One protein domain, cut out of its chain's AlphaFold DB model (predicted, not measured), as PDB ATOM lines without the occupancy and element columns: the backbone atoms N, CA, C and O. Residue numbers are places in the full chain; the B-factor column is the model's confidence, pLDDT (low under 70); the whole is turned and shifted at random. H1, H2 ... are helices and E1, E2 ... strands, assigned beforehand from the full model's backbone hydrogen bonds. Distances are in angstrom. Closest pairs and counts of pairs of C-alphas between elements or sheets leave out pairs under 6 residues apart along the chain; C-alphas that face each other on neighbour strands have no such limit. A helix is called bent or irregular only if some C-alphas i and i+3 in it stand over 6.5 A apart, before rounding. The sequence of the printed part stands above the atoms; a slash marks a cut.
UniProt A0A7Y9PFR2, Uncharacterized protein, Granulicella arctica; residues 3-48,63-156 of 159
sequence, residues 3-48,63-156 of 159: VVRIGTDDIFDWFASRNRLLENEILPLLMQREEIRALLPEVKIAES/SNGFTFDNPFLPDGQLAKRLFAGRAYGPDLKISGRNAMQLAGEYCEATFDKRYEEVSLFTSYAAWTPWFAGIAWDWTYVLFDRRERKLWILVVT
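AT A GLANCE: This is residues 3 to 48 and 63 to 156 of the 159 residues of an uncharacterized protein of Granulicella arctica (UniProt A0A7Y9PFR2). A strongly twisted sheet of five strands stands in the middle, with helices to both sides of it. The helical hairpin H4 and H5 reaches away on one side, its link making the far end of the long axis, while the short helices H1, H2 and H3 lie on the other side. The printed part has 140 residues, with five named helices and five named strands in the order E1 H1 H2 H3 E2 H4 H5 E3 E4 E5. The sheet runs E1 E5 E4 E3 E2, all antiparallel, and the class is mixed, helices and strands. The whole is compact, with a radius of gyration of the C-alphas of 15.4 A and spans of 50 by 33 by 22 A.

IN THESE COORDINATES: E1 is residues 3 to 5, 6.9 A long, and begins at C-alpha 3 (37.169, 22.846, -39.648). H1 is residues 10 to 16, 9.8 A; H2 residues 23 to 31, 13.8 A; H3 residues 34 to 37, 4.9 A. H2 is irregular: C-alphas 24 and 27 are 8.5 A apart. E2 is residues 66 to 69, 9.2 A. H4 is residues 74 to 84, 15.4 A, and H5 residues 96 to 111, 22.4 A, beginning at C-alpha 96 (27.448, 29.315, -64.008). E3 is residues 118 to 123, 16.9 A; E4 residues 138 to 144 and E5 residues 149 to 155 are 19.5 A each. C-alpha 155 is at (33.782, 15.807, -52.599).

HOW THE PARTS SIT: E3, E4 and E5 form a meander, each strand the antiparallel neighbour of the one before. Within hydrogen-bond range are N 140 and O 153 of E4 and E5, 2.8 A, and N 121 and O 141 of E3 and E4, 2.8 A. Edge strand E1 pairs with E5 through N 150 and O 4, 2.8 A; edge strand E2 pairs with E3 through N 67 and O 122, 2.8 A. H4 and H5 touch as a hairpin, opposite ways at a steep tilt of 40 degrees; their closest C-alphas, of Ala 79 and Ala 99, are 4.6 A apart. H5 only grazes the sheet with residues 110 to 111, H4 with 74 to 81, H2 with 25 to 31 and H3 with 35 to 36. H1 is only just not on the sheet, with 4 pairs of C-alphas within 10 A, and is near H2. Every O i to N i+4 pair is within hydrogen-bond range in H1, H4 and H5; H2 has 3 of 5, and H3 is too short for such a pair.

THE WHOLE: The two C-alphas farthest apart, of Asp 10 and Asp 91, are 50.7 A apart. Residues 49 to 62 are not printed, and C-alphas 48 and 63 are 15.1 A apart across the cut. The links H4 to H5 and E3 to E4 are long. Mean pLDDT of the printed part is 90.8; residues 48 and 86 to 92 are under 70.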
ATOM      1  N   VAL A   3      36.285  21.738 -40.017       96.31
ATOM      2  CA  VAL A   3      37.169  22.846 -39.648       96.31
ATOM      3  C   VAL A   3      37.829  22.509 -38.328       96.31
ATOM      4  O   VAL A   3      37.140  22.237 -37.346       96.31
ATOM      5  N   VAL A   4      39.157  22.568 -38.290       96.25
ATOM      6  CA  VAL A   4      39.929  22.381 -37.057       96.25
ATOM      7  C   VAL A   4      40.828  23.580 -36.803       96.25
ATOM      8  O   VAL A   4      41.337  24.205 -37.734       96.25
ATOM      9  N   ARG A   5      41.022  23.921 -35.527       96.69
ATOM     10  CA  ARG A   5      41.986  24.943 -35.114       96.69
ATOM     11  C   ARG A   5      43.315  24.268 -34.799       96.69
ATOM     12  O   ARG A   5      43.357  23.356 -33.980       96.69
ATOM     13  N   ILE A   6      44.391  24.747 -35.411       95.69
ATOM     14  CA  ILE A   6      45.743  24.248 -35.169       95.69
ATOM     15  C   ILE A   6      46.347  25.006 -33.983       95.69
ATOM     16  O   ILE A   6      46.398  26.239 -33.979       95.69
ATOM     17  N   GLY A   7      46.793  24.270 -32.960       94.75
ATOM     18  CA  GLY A   7      47.518  24.832 -31.814       94.75
ATOM     19  C   GLY A   7      48.842  25.472 -32.238       94.75
ATOM     20  O   GLY A   7      49.332  25.201 -33.329       94.75
ATOM     21  N   THR A   8      49.399  26.356 -31.415       94.44
ATOM     22  CA  THR A   8      50.687  27.017 -31.688       94.44
ATOM     23  C   THR A   8      51.843  26.030 -31.580       94.44
ATOM     24  O   THR A   8      51.953  25.345 -30.565       94.44
ATOM     25  N   ASP A   9      52.698  25.991 -32.599       95.19
ATOM     26  CA  ASP A   9      53.911  25.175 -32.634       95.19
ATOM     27  C   ASP A   9      54.919  25.825 -33.592       95.19
ATOM     28  O   ASP A   9      54.614  26.045 -34.767       95.19
ATOM     29  N   ASP A  10      56.112  26.153 -33.091       95.38
ATOM     30  CA  ASP A  10      57.107  26.930 -33.841       95.38
ATOM     31  C   ASP A  10      57.599  26.197 -35.098       95.38
ATOM     32  O   ASP A  10      57.895  26.821 -36.121       95.38
ATOM     33  N   ILE A  11      57.682  24.865 -35.034       94.12
ATOM     34  CA  ILE A  11      58.153  24.042 -36.149       94.12
ATOM     35  C   ILE A  11      57.081  24.028 -37.234       94.12
ATOM     36  O   ILE A  11      57.369  24.340 -38.391       94.12
ATOM     37  N   PHE A  12      55.836  23.729 -36.868       94.50
ATOM     38  CA  PHE A  12      54.705  23.758 -37.786       94.50
ATOM     39  C   PHE A  12      54.566  25.131 -38.455       94.50
ATOM     40  O   PHE A  12      54.436  25.217 -39.679       94.50
ATOM     41  N   ASP A  13      54.661  26.208 -37.679       94.44
ATOM     42  CA  ASP A  13      54.525  27.580 -38.171       94.44
ATOM     43  C   ASP A  13      55.635  27.948 -39.164       94.44
ATOM     44  O   ASP A  13      55.400  28.640 -40.167       94.44
ATOM     45  N   TRP A  14      56.843  27.423 -38.956       95.12
ATOM     46  CA  TRP A  14      57.941  27.584 -39.899       95.12
ATOM     47  C   TRP A  14      57.654  26.930 -41.259       95.12
ATOM     48  O   TRP A  14      57.924  27.552 -42.296       95.12
ATOM     49  N   PHE A  15      57.080  25.720 -41.275       94.75
ATOM     50  CA  PHE A  15      56.675  25.042 -42.514       94.75
ATOM     51  C   PHE A  15      55.470  25.734 -43.170       94.75
ATOM     52  O   PHE A  15      55.485  25.994 -44.379       94.75
ATOM     53  N   ALA A  16      54.451  26.095 -42.387       93.75
ATOM     54  CA  ALA A  16      53.222  26.716 -42.877       93.75
ATOM     55  C   ALA A  16      53.457  28.096 -43.510       93.75
ATOM     56  O   ALA A  16      52.912  28.408 -44.573       93.75
ATOM     57  N   SER A  17      54.318  28.918 -42.904       92.62
ATOM     58  CA  SER A  17      54.680  30.246 -43.431       92.62
ATOM     59  C   SER A  17      55.381  30.202 -44.792       92.62
ATOM     60  O   SER A  17      55.436  31.213 -45.486       92.62
ATOM     61  N   ARG A  18      55.889  29.035 -45.204       91.75
ATOM     62  CA  ARG A  18      56.609  28.833 -46.470       91.75
ATOM     63  C   ARG A  18      55.845  27.972 -47.475       91.75
ATOM     64  O   ARG A  18      56.419  27.605 -48.493       91.75
ATOM     65  N   ASN A  19      54.577  27.647 -47.202       90.06
ATOM     66  CA  ASN A  19      53.771  26.712 -47.998       90.06
ATOM     67  C   ASN A  19      54.393  25.300 -48.095       90.06
ATOM     68  O   ASN A  19      54.217  24.611 -49.094       90.06
ATOM     69  N   ARG A  20      55.119  24.856 -47.061       91.94
ATOM     70  CA  ARG A  20      55.888  23.595 -47.061       91.94
ATOM     71  C   ARG A  20      55.204  22.467 -46.286       91.94
ATOM     72  O   ARG A  20      55.868  21.548 -45.829       91.94
ATOM     73  N   LEU A  21      53.881  22.520 -46.122       92.69
ATOM     74  CA  LEU A  21      53.141  21.500 -45.363       92.69
ATOM     75  C   LEU A  21      53.080  20.132 -46.064       92.69
ATOM     76  O   LEU A  21      52.659  19.165 -45.447       92.69
ATOM     77  N   LEU A  22      53.496  20.027 -47.326       91.25
ATOM     78  CA  LEU A  22      53.650  18.734 -48.002       91.25
ATOM     79  C   LEU A  22      54.988  18.060 -47.690       91.25
ATOM     80  O   LEU A  22      55.143  16.867 -47.912       91.25
ATOM     81  N   GLU A  23      55.958  18.796 -47.151       89.19
ATOM     82  CA  GLU A  23      57.231  18.196 -46.782       89.19
ATOM     83  C   GLU A  23      57.102  17.347 -45.530       89.19
ATOM     84  O   GLU A  23      56.323  17.659 -44.628       89.19
ATOM     85  N   ASN A  24      57.921  16.297 -45.457       85.94
ATOM     86  CA  ASN A  24      57.952  15.367 -44.327       85.94
ATOM     87  C   ASN A  24      56.562  14.814 -43.971       85.94
ATOM     88  O   ASN A  24      56.299  14.526 -42.805       85.94
ATOM     89  N   GLU A  25      55.669  14.706 -44.961       85.31
ATOM     90  CA  GLU A  25      54.305  14.204 -44.792       85.31
ATOM     91  C   GLU A  25      53.480  14.988 -43.749       85.31
ATOM     92  O   GLU A  25      52.520  14.449 -43.201       85.31
ATOM     93  N   ILE A  26      53.807  16.262 -43.469       90.69
ATOM     94  CA  ILE A  26      53.128  17.043 -42.417       90.69
ATOM     95  C   ILE A  26      51.615  17.087 -42.655       90.69
ATOM     96  O   ILE A  26      50.847  16.775 -41.747       90.69
ATOM     97  N   LEU A  27      51.167  17.444 -43.862       92.38
ATOM     98  CA  LEU A  27      49.745  17.515 -44.193       92.38
ATOM     99  C   LEU A  27      49.077  16.126 -44.164       92.38
ATOM    100  O   LEU A  27      48.061  15.998 -43.479       92.38
ATOM    101  N   PRO A  28      49.600  15.072 -44.821       88.56
ATOM    102  CA  PRO A  28      49.016  13.734 -44.709       88.56
ATOM    103  C   PRO A  28      48.946  13.181 -43.283       88.56
ATOM    104  O   PRO A  28      47.950  12.547 -42.931       88.56
ATOM    105  N   LEU A  29      49.965  13.420 -42.454       89.00
ATOM    106  CA  LEU A  29      49.961  13.027 -41.042       89.00
ATOM    107  C   LEU A  29      48.950  13.850 -40.243       89.00
ATOM    108  O   LEU A  29      48.243  13.304 -39.397       89.00
ATOM    109  N   LEU A  30      48.833  15.148 -40.540       91.81
ATOM    110  CA  LEU A  30      47.819  16.006 -39.943       91.81
ATOM    111  C   LEU A  30      46.420  15.472 -40.256       91.81
ATOM    112  O   LEU A  30      45.629  15.324 -39.336       91.81
ATOM    113  N   MET A  31      46.138  15.088 -41.503       91.75
ATOM    114  CA  MET A  31      44.839  14.536 -41.915       91.75
ATOM    115  C   MET A  31      44.437  13.249 -41.172       91.75
ATOM    116  O   MET A  31      43.247  12.973 -41.056       91.75
ATOM    117  N   GLN A  32      45.393  12.479 -40.640       90.19
ATOM    118  CA  GLN A  32      45.150  11.225 -39.902       90.19
ATOM    119  C   GLN A  32      44.813  11.437 -38.418       90.19
ATOM    120  O   GLN A  32      44.415  10.499 -37.717       90.19
ATOM    121  N   ARG A  33      44.964  12.665 -37.918       92.81
ATOM    122  CA  ARG A  33      44.672  13.025 -36.529       92.81
ATOM    123  C   ARG A  33      43.242  12.656 -36.147       92.81
ATOM    124  O   ARG A  33      42.307  12.884 -36.914       92.81
ATOM    125  N   GLU A  34      43.074  12.091 -34.952       93.44
ATOM    126  CA  GLU A  34      41.770  11.670 -34.417       93.44
ATOM    127  C   GLU A  34      40.739  12.799 -34.496       93.44
ATOM    128  O   GLU A  34      39.599  12.570 -34.886       93.44
ATOM    129  N   GLU A  35      41.174  14.029 -34.235       94.31
ATOM    130  CA  GLU A  35      40.349  15.230 -34.274       94.31
ATOM    131  C   GLU A  35      39.740  15.482 -35.666       94.31
ATOM    132  O   GLU A  35      38.596  15.918 -35.767       94.31
ATOM    133  N   ILE A  36      40.468  15.175 -36.747       94.69
ATOM    134  CA  ILE A  36      39.960  15.286 -38.123       94.69
ATOM    135  C   ILE A  36      39.109  14.066 -38.477       94.69
ATOM    136  O   ILE A  36      38.029  14.222 -39.052       94.69
ATOM    137  N   ARG A  37      39.547  12.859 -38.095       93.69
ATOM    138  CA  ARG A  37      38.798  11.614 -38.342       93.69
ATOM    139  C   ARG A  37      37.406  11.651 -37.711       93.69
ATOM    140  O   ARG A  37      36.437  11.252 -38.346       93.69
ATOM    141  N   ALA A  38      37.300  12.175 -36.493       94.81
ATOM    142  CA  ALA A  38      36.042  12.302 -35.767       94.81
ATOM    143  C   ALA A  38      35.058  13.286 -36.423       94.81
ATOM    144  O   ALA A  38      33.850  13.135 -36.259       94.81
ATOM    145  N   LEU A  39      35.554  14.278 -37.173       96.06
ATOM    146  CA  LEU A  39      34.721  15.251 -37.890       96.06
ATOM    147  C   LEU A  39      34.282  14.778 -39.282       96.06
ATOM    148  O   LEU A  39      33.366  15.368 -39.849       96.06
ATOM    149  N   LEU A  40      34.940  13.755 -39.836       94.50
ATOM    150  CA  LEU A  40      34.664  13.185 -41.161       94.50
ATOM    151  C   LEU A  40      34.595  11.644 -41.096       94.50
ATOM    152  O   LEU A  40      35.336  10.965 -41.820       94.50
ATOM    153  N   PRO A  41      33.752  11.055 -40.224       93.75
ATOM    154  CA  PRO A  41      33.717   9.606 -40.020       93.75
ATOM    155  C   PRO A  41      33.349   8.838 -41.297       93.75
ATOM    156  O   PRO A  41      33.854   7.738 -41.528       93.75
ATOM    157  N   GLU A  42      32.517   9.424 -42.160       92.56
ATOM    158  CA  GLU A  42      32.111   8.847 -43.441       92.56
ATOM    159  C   GLU A  42      33.282   8.636 -44.406       92.56
ATOM    160  O   GLU A  42      33.281   7.658 -45.151       92.56
ATOM    161  N   VAL A  43      34.315   9.486 -44.334       91.50
ATOM    162  CA  VAL A  43      35.469   9.460 -45.246       91.50
ATOM    163  C   VAL A  43      36.405   8.281 -44.947       91.50
ATOM    164  O   VAL A  43      37.247   7.937 -45.775       91.50
ATOM    165  N   LYS A  44      36.246   7.612 -43.792       92.38
ATOM    166  CA  LYS A  44      37.023   6.421 -43.386       92.38
ATOM    167  C   LYS A  44      38.539   6.642 -43.462       92.38
ATOM    168  O   LYS A  44      39.285   5.813 -43.986       92.38
ATOM    169  N   ILE A  45      38.994   7.779 -42.945       90.88
ATOM    170  CA  ILE A  45      40.415   8.129 -42.884       90.88
ATOM    171  C   ILE A  45      41.157   7.113 -42.002       90.88
ATOM    172  O   ILE A  45      40.763   6.858 -40.860       90.88
ATOM    173  N   ALA A  46      42.236   6.534 -42.532       85.81
ATOM    174  CA  ALA A  46      43.036   5.541 -41.826       85.81
ATOM    175  C   ALA A  46      43.715   6.129 -40.575       85.81
ATOM    176  O   ALA A  46      44.125   7.286 -40.555       85.81
ATOM    177  N   GLU A  47      43.858   5.304 -39.538       80.06
ATOM    178  CA  GLU A  47      44.514   5.678 -38.277       80.06
ATOM    179  C   GLU A  47      46.025   5.866 -38.408       80.06
ATOM    180  O   GLU A  47      46.631   6.664 -37.701       80.06
ATOM    181  N   SER A  48      46.636   5.111 -39.314       69.44
ATOM    182  CA  SER A  48      48.031   5.275 -39.680       69.44
ATOM    183  C   SER A  48      48.220   4.801 -41.110       69.44
ATOM    184  O   SER A  48      47.846   3.682 -41.474       69.44
ATOM    185  N   SER A  63      52.596  15.234 -51.866       76.44
ATOM    186  CA  SER A  63      52.775  14.254 -50.789       76.44
ATOM    187  C   SER A  63      51.473  13.480 -50.560       76.44
ATOM    188  O   SER A  63      50.402  14.074 -50.437       76.44
ATOM    189  N   ASN A  64      51.551  12.146 -50.598       75.31
ATOM    190  CA  ASN A  64      50.424  11.212 -50.450       75.31
ATOM    191  C   ASN A  64      49.146  11.595 -51.243       75.31
ATOM    192  O   ASN A  64      48.032  11.596 -50.718       75.31
ATOM    193  N   GLY A  65      49.310  11.987 -52.512       84.81
ATOM    194  CA  GLY A  65      48.215  12.403 -53.402       84.81
ATOM    195  C   GLY A  65      47.773  13.866 -53.263       84.81
ATOM    196  O   GLY A  65      47.070  14.363 -54.142       84.81
ATOM    197  N   PHE A  66      48.212  14.579 -52.224       91.38
ATOM    198  CA  PHE A  66      48.010  16.020 -52.094       91.38
ATOM    199  C   PHE A  66      49.062  16.791 -52.873       91.38
ATOM    200  O   PHE A  66      50.219  16.387 -52.937       91.38
ATOM    201  N   THR A  67      48.666  17.933 -53.420       93.00
ATOM    202  CA  THR A  67      49.533  18.868 -54.134       93.00
ATOM    203  C   THR A  67      49.262  20.292 -53.683       93.00
ATOM    204  O   THR A  67      48.165  20.599 -53.214       93.00
ATOM    205  N   PHE A  68      50.268  21.160 -53.787       92.81
ATOM    206  CA  PHE A  68      50.083  22.582 -53.518       92.81
ATOM    207  C   PHE A  68      49.326  23.207 -54.687       92.81
ATOM    208  O   PHE A  68      49.712  23.028 -55.843       92.81
ATOM    209  N   ASP A  69      48.267  23.944 -54.382       93.38
ATOM    210  CA  ASP A  69      47.394  24.556 -55.375       93.38
ATOM    211  C   ASP A  69      47.378  26.080 -55.209       93.38
ATOM    212  O   ASP A  69      47.808  26.640 -54.198       93.38
ATOM    213  N   ASN A  70      46.898  26.773 -56.233       93.38
ATOM    214  CA  ASN A  70      46.892  28.219 -56.274       93.38
ATOM    215  C   ASN A  70      45.741  28.783 -55.409       93.38
ATOM    216  O   ASN A  70      44.572  28.629 -55.779       93.38
ATOM    217  N   PRO A  71      46.037  29.501 -54.306       92.94
ATOM    218  CA  PRO A  71      45.011  30.041 -53.418       92.94
ATOM    219  C   PRO A  71      44.141  31.120 -54.073       92.94
ATOM    220  O   PRO A  71      43.108  31.455 -53.510       92.94
ATOM    221  N   PHE A  72      44.499  31.634 -55.256       94.69
ATOM    222  CA  PHE A  72      43.704  32.604 -56.019       94.69
ATOM    223  C   PHE A  72      42.651  31.970 -56.944       94.69
ATOM    224  O   PHE A  72      41.931  32.699 -57.618       94.69
ATOM    225  N   LEU A  73      42.561  30.635 -57.012       94.94
ATOM    226  CA  LEU A  73      41.582  29.917 -57.841       94.94
ATOM    227  C   LEU A  73      40.410  29.202 -57.113       94.94
ATOM    228  O   LEU A  73      39.637  28.532 -57.809       94.94
ATOM    229  N   PRO A  74      40.236  29.248 -55.771       93.12
ATOM    230  CA  PRO A  74      39.314  28.348 -55.076       93.12
ATOM    231  C   PRO A  74      37.847  28.594 -55.439       93.12
ATOM    232  O   PRO A  74      37.078  27.642 -55.548       93.12
ATOM    233  N   ASP A  75      37.459  29.841 -55.686       94.56
ATOM    234  CA  ASP A  75      36.118  30.214 -56.129       94.56
ATOM    235  C   ASP A  75      35.776  29.578 -57.487       94.56
ATOM    236  O   ASP A  75      34.750  28.915 -57.623       94.56
ATOM    237  N   GLY A  76      36.668  29.676 -58.473       95.19
ATOM    238  CA  GLY A  76      36.495  29.034 -59.776       95.19
ATOM    239  C   GLY A  76      36.482  27.505 -59.688       95.19
ATOM    240  O   GLY A  76      35.670  26.842 -60.340       95.19
ATOM    241  N   GLN A  77      37.348  26.926 -58.852       93.50
ATOM    242  CA  GLN A  77      37.403  25.478 -58.630       93.50
ATOM    243  C   GLN A  77      36.118  24.933 -57.990       93.50
ATOM    244  O   GLN A  77      35.631  23.874 -58.404       93.50
ATOM    245  N   LEU A  78      35.564  25.642 -57.005       93.06
ATOM    246  CA  LEU A  78      34.299  25.297 -56.360       93.06
ATOM    247  C   LEU A  78      33.121  25.516 -57.309       93.06
ATOM    248  O   LEU A  78      32.298  24.620 -57.478       93.06
ATOM    249  N   ALA A  79      33.076  26.657 -57.998       94.00
ATOM    250  CA  ALA A  79      32.019  26.976 -58.950       94.00
ATOM    251  C   ALA A  79      31.929  25.942 -60.075       94.00
ATOM    252  O   ALA A  79      30.833  25.507 -60.420       94.00
ATOM    253  N   LYS A  80      33.071  25.487 -60.613       92.00
ATOM    254  CA  LYS A  80      33.107  24.416 -61.619       92.00
ATOM    255  C   LYS A  80      32.423  23.145 -61.110       92.00
ATOM    256  O   LYS A  80      31.674  22.528 -61.860       92.00
ATOM    257  N   ARG A  81      32.670  22.761 -59.855       89.81
ATOM    258  CA  ARG A  81      32.085  21.559 -59.240       89.81
ATOM    259  C   ARG A  81      30.603  21.724 -58.963       89.81
ATOM    260  O   ARG A  81      29.838  20.843 -59.317       89.81
ATOM    261  N   LEU A  82      30.192  22.871 -58.429       88.88
ATOM    262  CA  LEU A  82      28.775  23.189 -58.240       88.88
ATOM    263  C   LEU A  82      28.012  23.184 -59.570       88.88
ATOM    264  O   LEU A  82      26.892  22.694 -59.633       88.88
ATOM    265  N   PHE A  83      28.616  23.722 -60.630       89.38
ATOM    266  CA  PHE A  83      28.006  23.785 -61.955       89.38
ATOM    267  C   PHE A  83      27.890  22.417 -62.634       89.38
ATOM    268  O   PHE A  83      26.913  22.164 -63.340       89.38
ATOM    269  N   ALA A  84      28.907  21.571 -62.483       85.75
ATOM    270  CA  ALA A  84      29.014  20.331 -63.239       85.75
ATOM    271  C   ALA A  84      28.557  19.083 -62.466       85.75
ATOM    272  O   ALA A  84      28.185  18.105 -63.114       85.75
ATOM    273  N   GLY A  85      28.553  19.129 -61.132       77.31
ATOM    274  CA  GLY A  85      28.035  18.060 -60.283       77.31
ATOM    275  C   GLY A  85      26.533  17.868 -60.468       77.31
ATOM    276  O   GLY A  85      25.798  18.824 -60.748       77.31
ATOM    277  N   ARG A  86      26.076  16.621 -60.331       67.38
ATOM    278  CA  ARG A  86      24.670  16.239 -60.551       67.38
ATOM    279  C   ARG A  86      24.000  15.614 -59.336       67.38
ATOM    280  O   ARG A  86      22.852  15.189 -59.452       67.38
ATOM    281  N   ALA A  87      24.635  15.688 -58.167       62.81
ATOM    282  CA  ALA A  87      24.132  15.153 -56.899       62.81
ATOM    283  C   ALA A  87      22.663  15.510 -56.553       62.81
ATOM    284  O   ALA A  87      22.023  14.800 -55.784       62.81
ATOM    285  N   TYR A  88      22.099  16.588 -57.117       59.72
ATOM    286  CA  TYR A  88      20.709  17.014 -56.889       59.72
ATOM    287  C   TYR A  88      19.739  16.699 -58.046       59.72
ATOM    288  O   TYR A  88      18.643  17.257 -58.112       59.72
ATOM    289  N   GLY A  89      20.122  15.793 -58.949       62.66
ATOM    290  CA  GLY A  89      19.310  15.344 -60.078       62.66
ATOM    291  C   GLY A  89      19.430  16.229 -61.329       62.66
ATOM    292  O   GLY A  89      19.917  17.360 -61.274       62.66
ATOM    293  N   PRO A  90      18.981  15.730 -62.498       65.56
ATOM    294  CA  PRO A  90      19.163  16.404 -63.787       65.56
ATOM    295  C   PRO A  90      18.434  17.754 -63.894       65.56
ATOM    296  O   PRO A  90      18.838  18.596 -64.701       65.56
ATOM    297  N   ASP A  91      17.393  17.951 -63.083       68.56
ATOM    298  CA  ASP A  91      16.509  19.118 -63.122       68.56
ATOM    299  C   ASP A  91      17.021  20.288 -62.268       68.56
ATOM    300  O   ASP A  91      16.651  21.439 -62.505       68.56
ATOM    301  N   LEU A  92      17.919  20.028 -61.309       68.06
ATOM    302  CA  LEU A  92      18.486  21.055 -60.439       68.06
ATOM    303  C   LEU A  92      19.841  21.538 -60.977       68.06
ATOM    304  O   LEU A  92      20.892  21.342 -60.370       68.06
ATOM    305  N   LYS A  93      19.825  22.189 -62.144       76.88
ATOM    306  CA  LYS A  93      21.023  22.831 -62.704       76.88
ATOM    307  C   LYS A  93      21.193  24.247 -62.176       76.88
ATOM    308  O   LYS A  93      20.394  25.137 -62.470       76.88
ATOM    309  N   ILE A  94      22.294  24.480 -61.473       87.69
ATOM    310  CA  ILE A  94      22.728  25.834 -61.145       87.69
ATOM    311  C   ILE A  94      23.329  26.515 -62.382       87.69
ATOM    312  O   ILE A  94      24.047  25.906 -63.175       87.69
ATOM    313  N   SER A  95      23.036  27.802 -62.576       91.06
ATOM    314  CA  SER A  95      23.689  28.585 -63.630       91.06
ATOM    315  C   SER A  95      25.157  28.843 -63.269       91.06
ATOM    316  O   SER A  95      25.493  28.987 -62.095       91.06
ATOM    317  N   GLY A  96      26.038  28.987 -64.265       92.38
ATOM    318  CA  GLY A  96      27.448  29.315 -64.008       92.38
ATOM    319  C   GLY A  96      27.631  30.617 -63.212       92.38
ATOM    320  O   GLY A  96      28.517  30.707 -62.367       92.38
ATOM    321  N   ARG A  97      26.738  31.600 -63.407       95.31
ATOM    322  CA  ARG A  97      26.705  32.841 -62.615       95.31
ATOM    323  C   ARG A  97      26.447  32.554 -61.136       95.31
ATOM    324  O   ARG A  97      27.191  33.037 -60.292       95.31
ATOM    325  N   ASN A  98      25.412  31.772 -60.834       93.75
ATOM    326  CA  ASN A  98      25.047  31.460 -59.454       93.75
ATOM    327  C   ASN A  98      26.105  30.567 -58.792       93.75
ATOM    328  O   ASN A  98      26.392  30.743 -57.615       93.75
ATOM    329  N   ALA A  99      26.727  29.657 -59.547       94.06
ATOM    330  CA  ALA A  99      27.829  28.839 -59.050       94.06
ATOM    331  C   ALA A  99      29.042  29.695 -58.649       94.06
ATOM    332  O   ALA A  99      29.580  29.511 -57.560       94.06
ATOM    333  N   MET A 100      29.432  30.669 -59.483       96.81
ATOM    334  CA  MET A 100      30.492  31.630 -59.145       96.81
ATOM    335  C   MET A 100      30.130  32.483 -57.929       96.81
ATOM    336  O   MET A 100      30.979  32.711 -57.073       96.81
ATOM    337  N   GLN A 101      28.875  32.931 -57.833       96.75
ATOM    338  CA  GLN A 101      28.408  33.705 -56.686       96.75
ATOM    339  C   GLN A 101      28.509  32.896 -55.385       96.75
ATOM    340  O   GLN A 101      29.166  33.348 -54.452       96.75
ATOM    341  N   LEU A 102      27.935  31.689 -55.340       95.19
ATOM    342  CA  LEU A 102      27.976  30.829 -54.150       95.19
ATOM    343  C   LEU A 102      29.407  30.460 -53.752       95.19
ATOM    344  O   LEU A 102      29.741  30.454 -52.570       95.19
ATOM    345  N   ALA A 103      30.270  30.170 -54.726       95.31
ATOM    346  CA  ALA A 103      31.671  29.882 -54.452       95.31
ATOM    347  C   ALA A 103      32.412  31.105 -53.882       95.31
ATOM    348  O   ALA A 103      33.197  30.971 -52.944       95.31
ATOM    349  N   GLY A 104      32.129  32.303 -54.400       96.69
ATOM    350  CA  GLY A 104      32.679  33.552 -53.877       96.69
ATOM    351  C   GLY A 104      32.211  33.865 -52.454       96.69
ATOM    352  O   GLY A 104      33.030  34.252 -51.620       96.69
ATOM    353  N   GLU A 105      30.922  33.658 -52.167       97.06
ATOM    354  CA  GLU A 105      30.337  33.781 -50.823       97.06
ATOM    355  C   GLU A 105      30.958  32.768 -49.851       97.06
ATOM    356  O   GLU A 105      31.304  33.119 -48.725       97.06
ATOM    357  N   TYR A 106      31.188  31.529 -50.299       95.12
ATOM    358  CA  TYR A 106      31.904  30.523 -49.517       95.12
ATOM    359  C   TYR A 106      33.331  30.973 -49.181       95.12
ATOM    360  O   TYR A 106      33.728  30.911 -48.019       95.12
ATOM    361  N   CYS A 107      34.111  31.450 -50.159       96.00
ATOM    362  CA  CYS A 107      35.475  31.926 -49.913       96.00
ATOM    363  C   CYS A 107      35.510  33.119 -48.942       96.00
ATOM    364  O   CYS A 107      36.383  33.185 -48.075       96.00
ATOM    365  N   GLU A 108      34.543  34.031 -49.050       96.44
ATOM    366  CA  GLU A 108      34.380  35.156 -48.126       96.44
ATOM    367  C   GLU A 108      34.062  34.682 -46.704       96.44
ATOM    368  O   GLU A 108      34.757  35.051 -45.763       96.44
ATOM    369  N   ALA A 109      33.105  33.771 -46.537       94.88
ATOM    370  CA  ALA A 109      32.776  33.221 -45.223       94.88
ATOM    371  C   ALA A 109      33.915  32.377 -44.609       94.88
ATOM    372  O   ALA A 109      34.059  32.313 -43.388       94.88
ATOM    373  N   THR A 110      34.721  31.721 -45.449       93.81
ATOM    374  CA  THR A 110      35.766  30.772 -45.030       93.81
ATOM    375  C   THR A 110      37.031  31.479 -44.548       93.81
ATOM    376  O   THR A 110      37.567  31.149 -43.489       93.81
ATOM    377  N   PHE A 111      37.532  32.442 -45.325       94.94
ATOM    378  CA  PHE A 111      38.807  33.115 -45.050       94.94
ATOM    379  C   PHE A 111      38.795  34.601 -45.434       94.94
ATOM    380  O   PHE A 111      39.858  35.206 -45.563       94.94
ATOM    381  N   ASP A 112      37.609  35.196 -45.622       95.81
ATOM    382  CA  ASP A 112      37.429  36.631 -45.900       95.81
ATOM    383  C   ASP A 112      38.224  37.101 -47.124       95.81
ATOM    384  O   ASP A 112      38.742  38.214 -47.175       95.81
ATOM    385  N   LYS A 113      38.413  36.198 -48.096       94.31
ATOM    386  CA  LYS A 113      39.191  36.461 -49.316       94.31
ATOM    387  C   LYS A 113      40.624  36.963 -49.037       94.31
ATOM    388  O   LYS A 113      41.237  37.605 -49.888       94.31
ATOM    389  N   ARG A 114      41.211  36.625 -47.880       94.81
ATOM    390  CA  ARG A 114      42.622  36.893 -47.531       94.81
ATOM    391  C   ARG A 114      43.571  35.934 -48.260       94.81
ATOM    392  O   ARG A 114      44.264  35.131 -47.641       94.81
ATOM    393  N   TYR A 115      43.587  35.998 -49.589       93.88
ATOM    394  CA  TYR A 115      44.295  35.048 -50.459       93.88
ATOM    395  C   TYR A 115      45.805  34.933 -50.173       93.88
ATOM    396  O   TYR A 115      46.388  33.870 -50.358       93.88
ATOM    397  N   GLU A 116      46.436  36.002 -49.679       93.00
ATOM    398  CA  GLU A 116      47.863  36.021 -49.317       93.00
ATOM    399  C   GLU A 116      48.156  35.319 -47.980       93.00
ATOM    400  O   GLU A 116      49.277  34.879 -47.717       93.00
ATOM    401  N   GLU A 117      47.151  35.177 -47.117       95.00
ATOM    402  CA  GLU A 117      47.307  34.623 -45.771       95.00
ATOM    403  C   GLU A 117      47.000  33.121 -45.704       95.00
ATOM    404  O   GLU A 117      47.267  32.486 -44.682       95.00
ATOM    405  N   VAL A 118      46.500  32.536 -46.795       96.25
ATOM    406  CA  VAL A 118      46.111  31.125 -46.864       96.25
ATOM    407  C   VAL A 118      47.088  30.289 -47.693       96.25
ATOM    408  O   VAL A 118      47.747  30.773 -48.614       96.25
ATOM    409  N   SER A 119      47.158  28.999 -47.380       96.06
ATOM    410  CA  SER A 119      47.759  27.974 -48.236       96.06
ATOM    411  C   SER A 119      46.665  27.024 -48.699       96.06
ATOM    412  O   SER A 119      45.823  26.629 -47.892       96.06
ATOM    413  N   LEU A 120      46.688  26.642 -49.975       96.00
ATOM    414  CA  LEU A 120      45.733  25.700 -50.539       96.00
ATOM    415  C   LEU A 120      46.438  24.417 -50.969       96.00
ATOM    416  O   LEU A 120      47.464  24.452 -51.648       96.00
ATOM    417  N   PHE A 121      45.853  23.287 -50.596       95.75
ATOM    418  CA  PHE A 121      46.274  21.967 -51.026       95.75
ATOM    419  C   PHE A 121      45.077  21.215 -51.577       95.75
ATOM    420  O   PHE A 121      43.984  21.261 -51.006       95.75
ATOM    421  N   THR A 122      45.279  20.503 -52.678       95.12
ATOM    422  CA  THR A 122      44.232  19.686 -53.281       95.12
ATOM    423  C   THR A 122      44.733  18.285 -53.586       95.12
ATOM    424  O   THR A 122      45.916  18.071 -53.844       95.12
ATOM    425  N   SER A 123      43.827  17.315 -53.528       93.31
ATOM    426  CA  SER A 123      44.067  15.937 -53.956       93.31
ATOM    427  C   SER A 123      42.923  15.497 -54.857       93.31
ATOM    428  O   SER A 123      41.766  15.784 -54.558       93.31
ATOM    429  N   TYR A 124      43.256  14.812 -55.945       91.50
ATOM    430  CA  TYR A 124      42.305  14.110 -56.817       91.50
ATOM    431  C   TYR A 124      42.462  12.586 -56.707       91.50
ATOM    432  O   TYR A 124      41.909  11.832 -57.499       91.50
ATOM    433  N   ALA A 125      43.289  12.124 -55.765       90.00
ATOM    434  CA  ALA A 125      43.507  10.708 -55.533       90.00
ATOM    435  C   ALA A 125      42.402  10.140 -54.635       90.00
ATOM    436  O   ALA A 125      41.948  10.807 -53.705       90.00
ATOM    437  N   ALA A 126      42.053   8.869 -54.831       89.88
ATOM    438  CA  ALA A 126      41.235   8.114 -53.887       89.88
ATOM    439  C   ALA A 126      42.075   7.649 -52.686       89.88
ATOM    440  O   ALA A 126      42.405   6.475 -52.537       89.88
ATOM    441  N   TRP A 127      42.485   8.601 -51.846       88.88
ATOM    442  CA  TRP A 127      43.393   8.360 -50.717       88.88
ATOM    443  C   TRP A 127      42.706   7.722 -49.495       88.88
ATOM    444  O   TRP A 127      43.379   7.362 -48.529       88.88
ATOM    445  N   THR A 128      41.383   7.533 -49.537       89.81
ATOM    446  CA  THR A 128      40.633   6.705 -48.585       89.81
ATOM    447  C   THR A 128      39.680   5.762 -49.318       89.81
ATOM    448  O   THR A 128      39.300   6.046 -50.453       89.81
ATOM    449  N   PRO A 129      39.208   4.682 -48.665       90.50
ATOM    450  CA  PRO A 129      38.209   3.784 -49.248       90.50
ATOM    451  C   PRO A 129      36.819   4.405 -49.458       90.50
ATOM    452  O   PRO A 129      35.913   3.696 -49.883       90.50
ATOM    453  N   TRP A 130      36.604   5.664 -49.058       91.44
ATOM    454  CA  TRP A 130      35.354   6.378 -49.330       91.44
ATOM    455  C   TRP A 130      35.304   6.938 -50.753       91.44
ATOM    456  O   TRP A 130      34.223   7.119 -51.291       91.44
ATOM    457  N   PHE A 131      36.463   7.197 -51.354       90.38
ATOM    458  CA  PHE A 131      36.567   7.650 -52.733       90.38
ATOM    459  C   PHE A 131      36.510   6.477 -53.717       90.38
ATOM    460  O   PHE A 131      37.095   5.421 -53.461       90.38
ATOM    461  N   ALA A 132      35.864   6.681 -54.866       86.62
ATOM    462  CA  ALA A 132      35.657   5.633 -55.868       86.62
ATOM    463  C   ALA A 132      36.815   5.487 -56.878       86.62
ATOM    464  O   ALA A 132      36.810   4.576 -57.705       86.62
ATOM    465  N   GLY A 133      37.815   6.371 -56.840       84.75
ATOM    466  CA  GLY A 133      38.899   6.430 -57.823       84.75
ATOM    467  C   GLY A 133      38.498   7.112 -59.131       84.75
ATOM    468  O   GLY A 133      39.040   6.773 -60.184       84.75
ATOM    469  N   ILE A 134      37.539   8.038 -59.089       84.50
ATOM    470  CA  ILE A 134      36.925   8.655 -60.274       84.50
ATOM    471  C   ILE A 134      37.315  10.125 -60.434       84.50
ATOM    472  O   ILE A 134      37.806  10.771 -59.514       84.50
ATOM    473  N   ALA A 135      37.050  10.692 -61.614       82.56
ATOM    474  CA  ALA A 135      37.411  12.075 -61.948       82.56
ATOM    475  C   ALA A 135      36.766  13.146 -61.040       82.56
ATOM    476  O   ALA A 135      37.190  14.304 -61.066       82.56
ATOM    477  N   TRP A 136      35.742  12.771 -60.270       84.06
ATOM    478  CA  TRP A 136      35.044  13.636 -59.322       84.06
ATOM    479  C   TRP A 136      35.616  13.615 -57.911       84.06
ATOM    480  O   TRP A 136      35.279  14.506 -57.129       84.06
ATOM    481  N   ASP A 137      36.504  12.669 -57.602       90.62
ATOM    482  CA  ASP A 137      37.165  12.618 -56.308       90.62
ATOM    483  C   ASP A 137      38.032  13.857 -56.137       90.62
ATOM    484  O   ASP A 137      38.936  14.151 -56.926       90.62
ATOM    485  N   TRP A 138      37.723  14.624 -55.102       93.75
ATOM    486  CA  TRP A 138      38.449  15.833 -54.800       93.75
ATOM    487  C   TRP A 138      38.461  16.114 -53.311       93.75
ATOM    488  O   TRP A 138      37.433  16.165 -52.640       93.75
ATOM    489  N   THR A 139      39.656  16.364 -52.800       95.06
ATOM    490  CA  THR A 139      39.864  16.916 -51.469       95.06
ATOM    491  C   THR A 139      40.466  18.297 -51.600       95.06
ATOM    492  O   THR A 139      41.420  18.503 -52.347       95.06
ATOM    493  N   TYR A 140      39.910  19.227 -50.845       95.38
ATOM    494  CA  TYR A 140      40.324  20.609 -50.721       95.38
ATOM    495  C   TYR A 140      40.716  20.852 -49.272       95.38
ATOM    496  O   TYR A 140      39.907  20.645 -48.364       95.38
ATOM    497  N   VAL A 141      41.953  21.288 -49.057       96.69
ATOM    498  CA  VAL A 141      42.468  21.638 -47.738       96.69
ATOM    499  C   VAL A 141      43.030  23.050 -47.775       96.69
ATOM    500  O   VAL A 141      44.045  23.304 -48.419       96.69
ATOM    501  N   LEU A 142      42.381  23.969 -47.065       97.12
ATOM    502  CA  LEU A 142      42.829  25.351 -46.932       97.12
ATOM    503  C   LEU A 142      43.312  25.598 -45.508       97.12
ATOM    504  O   LEU A 142      42.562  25.418 -44.551       97.12
ATOM    505  N   PHE A 143      44.557  26.042 -45.371       97.38
ATOM    506  CA  PHE A 143      45.096  26.491 -44.096       97.38
ATOM    507  C   PHE A 143      45.133  28.020 -44.049       97.38
ATOM    508  O   PHE A 143      45.889  28.641 -44.793       97.38
ATOM    509  N   ASP A 144      44.335  28.622 -43.168       96.50
ATOM    510  CA  ASP A 144      44.378  30.050 -42.844       96.50
ATOM    511  C   ASP A 144      45.411  30.282 -41.736       96.50
ATOM    512  O   ASP A 144      45.203  29.879 -40.587       96.50
ATOM    513  N   ARG A 145      46.529  30.933 -42.083       95.31
ATOM    514  CA  ARG A 145      47.640  31.177 -41.151       95.31
ATOM    515  C   ARG A 145      47.278  32.167 -40.050       95.31
ATOM    516  O   ARG A 145      47.755  32.013 -38.927       95.31
ATOM    517  N   ARG A 146      46.447  33.166 -40.351       94.31
ATOM    518  CA  ARG A 146      46.060  34.214 -39.400       94.31
ATOM    519  C   ARG A 146      45.125  33.672 -38.337       94.31
ATOM    520  O   ARG A 146      45.317  33.919 -37.151       94.31
ATOM    521  N   GLU A 147      44.134  32.899 -38.761       95.94
ATOM    522  CA  GLU A 147      43.135  32.323 -37.861       95.94
ATOM    523  C   GLU A 147      43.559  30.969 -37.277       95.94
ATOM    524  O   GLU A 147      42.918  30.468 -36.344       95.94
ATOM    525  N   ARG A 148      44.633  30.379 -37.821       96.00
ATOM    526  CA  ARG A 148      45.108  29.013 -37.559       96.00
ATOM    527  C   ARG A 148      44.011  27.972 -37.762       96.00
ATOM    528  O   ARG A 148      43.831  27.078 -36.934       96.00
ATOM    529  N   LYS A 149      43.240  28.109 -38.840       96.75
ATOM    530  CA  LYS A 149      42.126  27.210 -39.172       96.75
ATOM    531  C   LYS A 149      42.482  26.369 -40.384       96.75
ATOM    532  O   LYS A 149      42.895  26.907 -41.407       96.75
ATOM    533  N   LEU A 150      42.290  25.063 -40.269       97.00
ATOM    534  CA  LEU A 150      42.382  24.125 -41.375       97.00
ATOM    535  C   LEU A 150      40.965  23.747 -41.808       97.00
ATOM    536  O   LEU A 150      40.230  23.102 -41.060       97.00
ATOM    537  N   TRP A 151      40.593  24.180 -43.002       97.25
ATOM    538  CA  TRP A 151      39.330  23.866 -43.649       97.25
ATOM    539  C   TRP A 151      39.515  22.664 -44.555       97.25
ATOM    540  O   TRP A 151      40.429  22.649 -45.374       97.25
ATOM    541  N   ILE A 152      38.636  21.677 -44.419       96.88
ATOM    542  CA  ILE A 152      38.695  20.425 -45.167       96.88
ATOM    543  C   ILE A 152      37.345  20.202 -45.837       96.88
ATOM    544  O   ILE A 152      36.307  20.061 -45.178       96.88
ATOM    545  N   LEU A 153      37.367  20.133 -47.160       95.00
ATOM    546  CA  LEU A 153      36.221  19.780 -47.977       95.00
ATOM    547  C   LEU A 153      36.574  18.539 -48.800       95.00
ATOM    548  O   LEU A 153      37.604  18.487 -49.460       95.00
ATOM    549  N   VAL A 154      35.706  17.539 -48.725       93.88
ATOM    550  CA  VAL A 154      35.849  16.247 -49.394       93.88
ATOM    551  C   VAL A 154      34.623  16.100 -50.287       93.88
ATOM    552  O   VAL A 154      33.503  16.303 -49.815       93.88
ATOM    553  N   VAL A 155      34.833  15.851 -51.577       91.25
ATOM    554  CA  VAL A 155      33.782  15.807 -52.599       91.25
ATOM    555  C   VAL A 155      34.013  14.591 -53.479       91.25
ATOM    556  O   VAL A 155      35.119  14.392 -53.970       91.25
ATOM    557  N   THR A 156      32.965  13.809 -53.692       87.94
ATOM    558  CA  THR A 156      32.893  12.772 -54.723       87.94
ATOM    559  C   THR A 156      31.485  12.790 -55.318       87.94
ATOM    560  O   THR A 156      30.567  13.338 -54.700       87.94
TER     561      THR A 156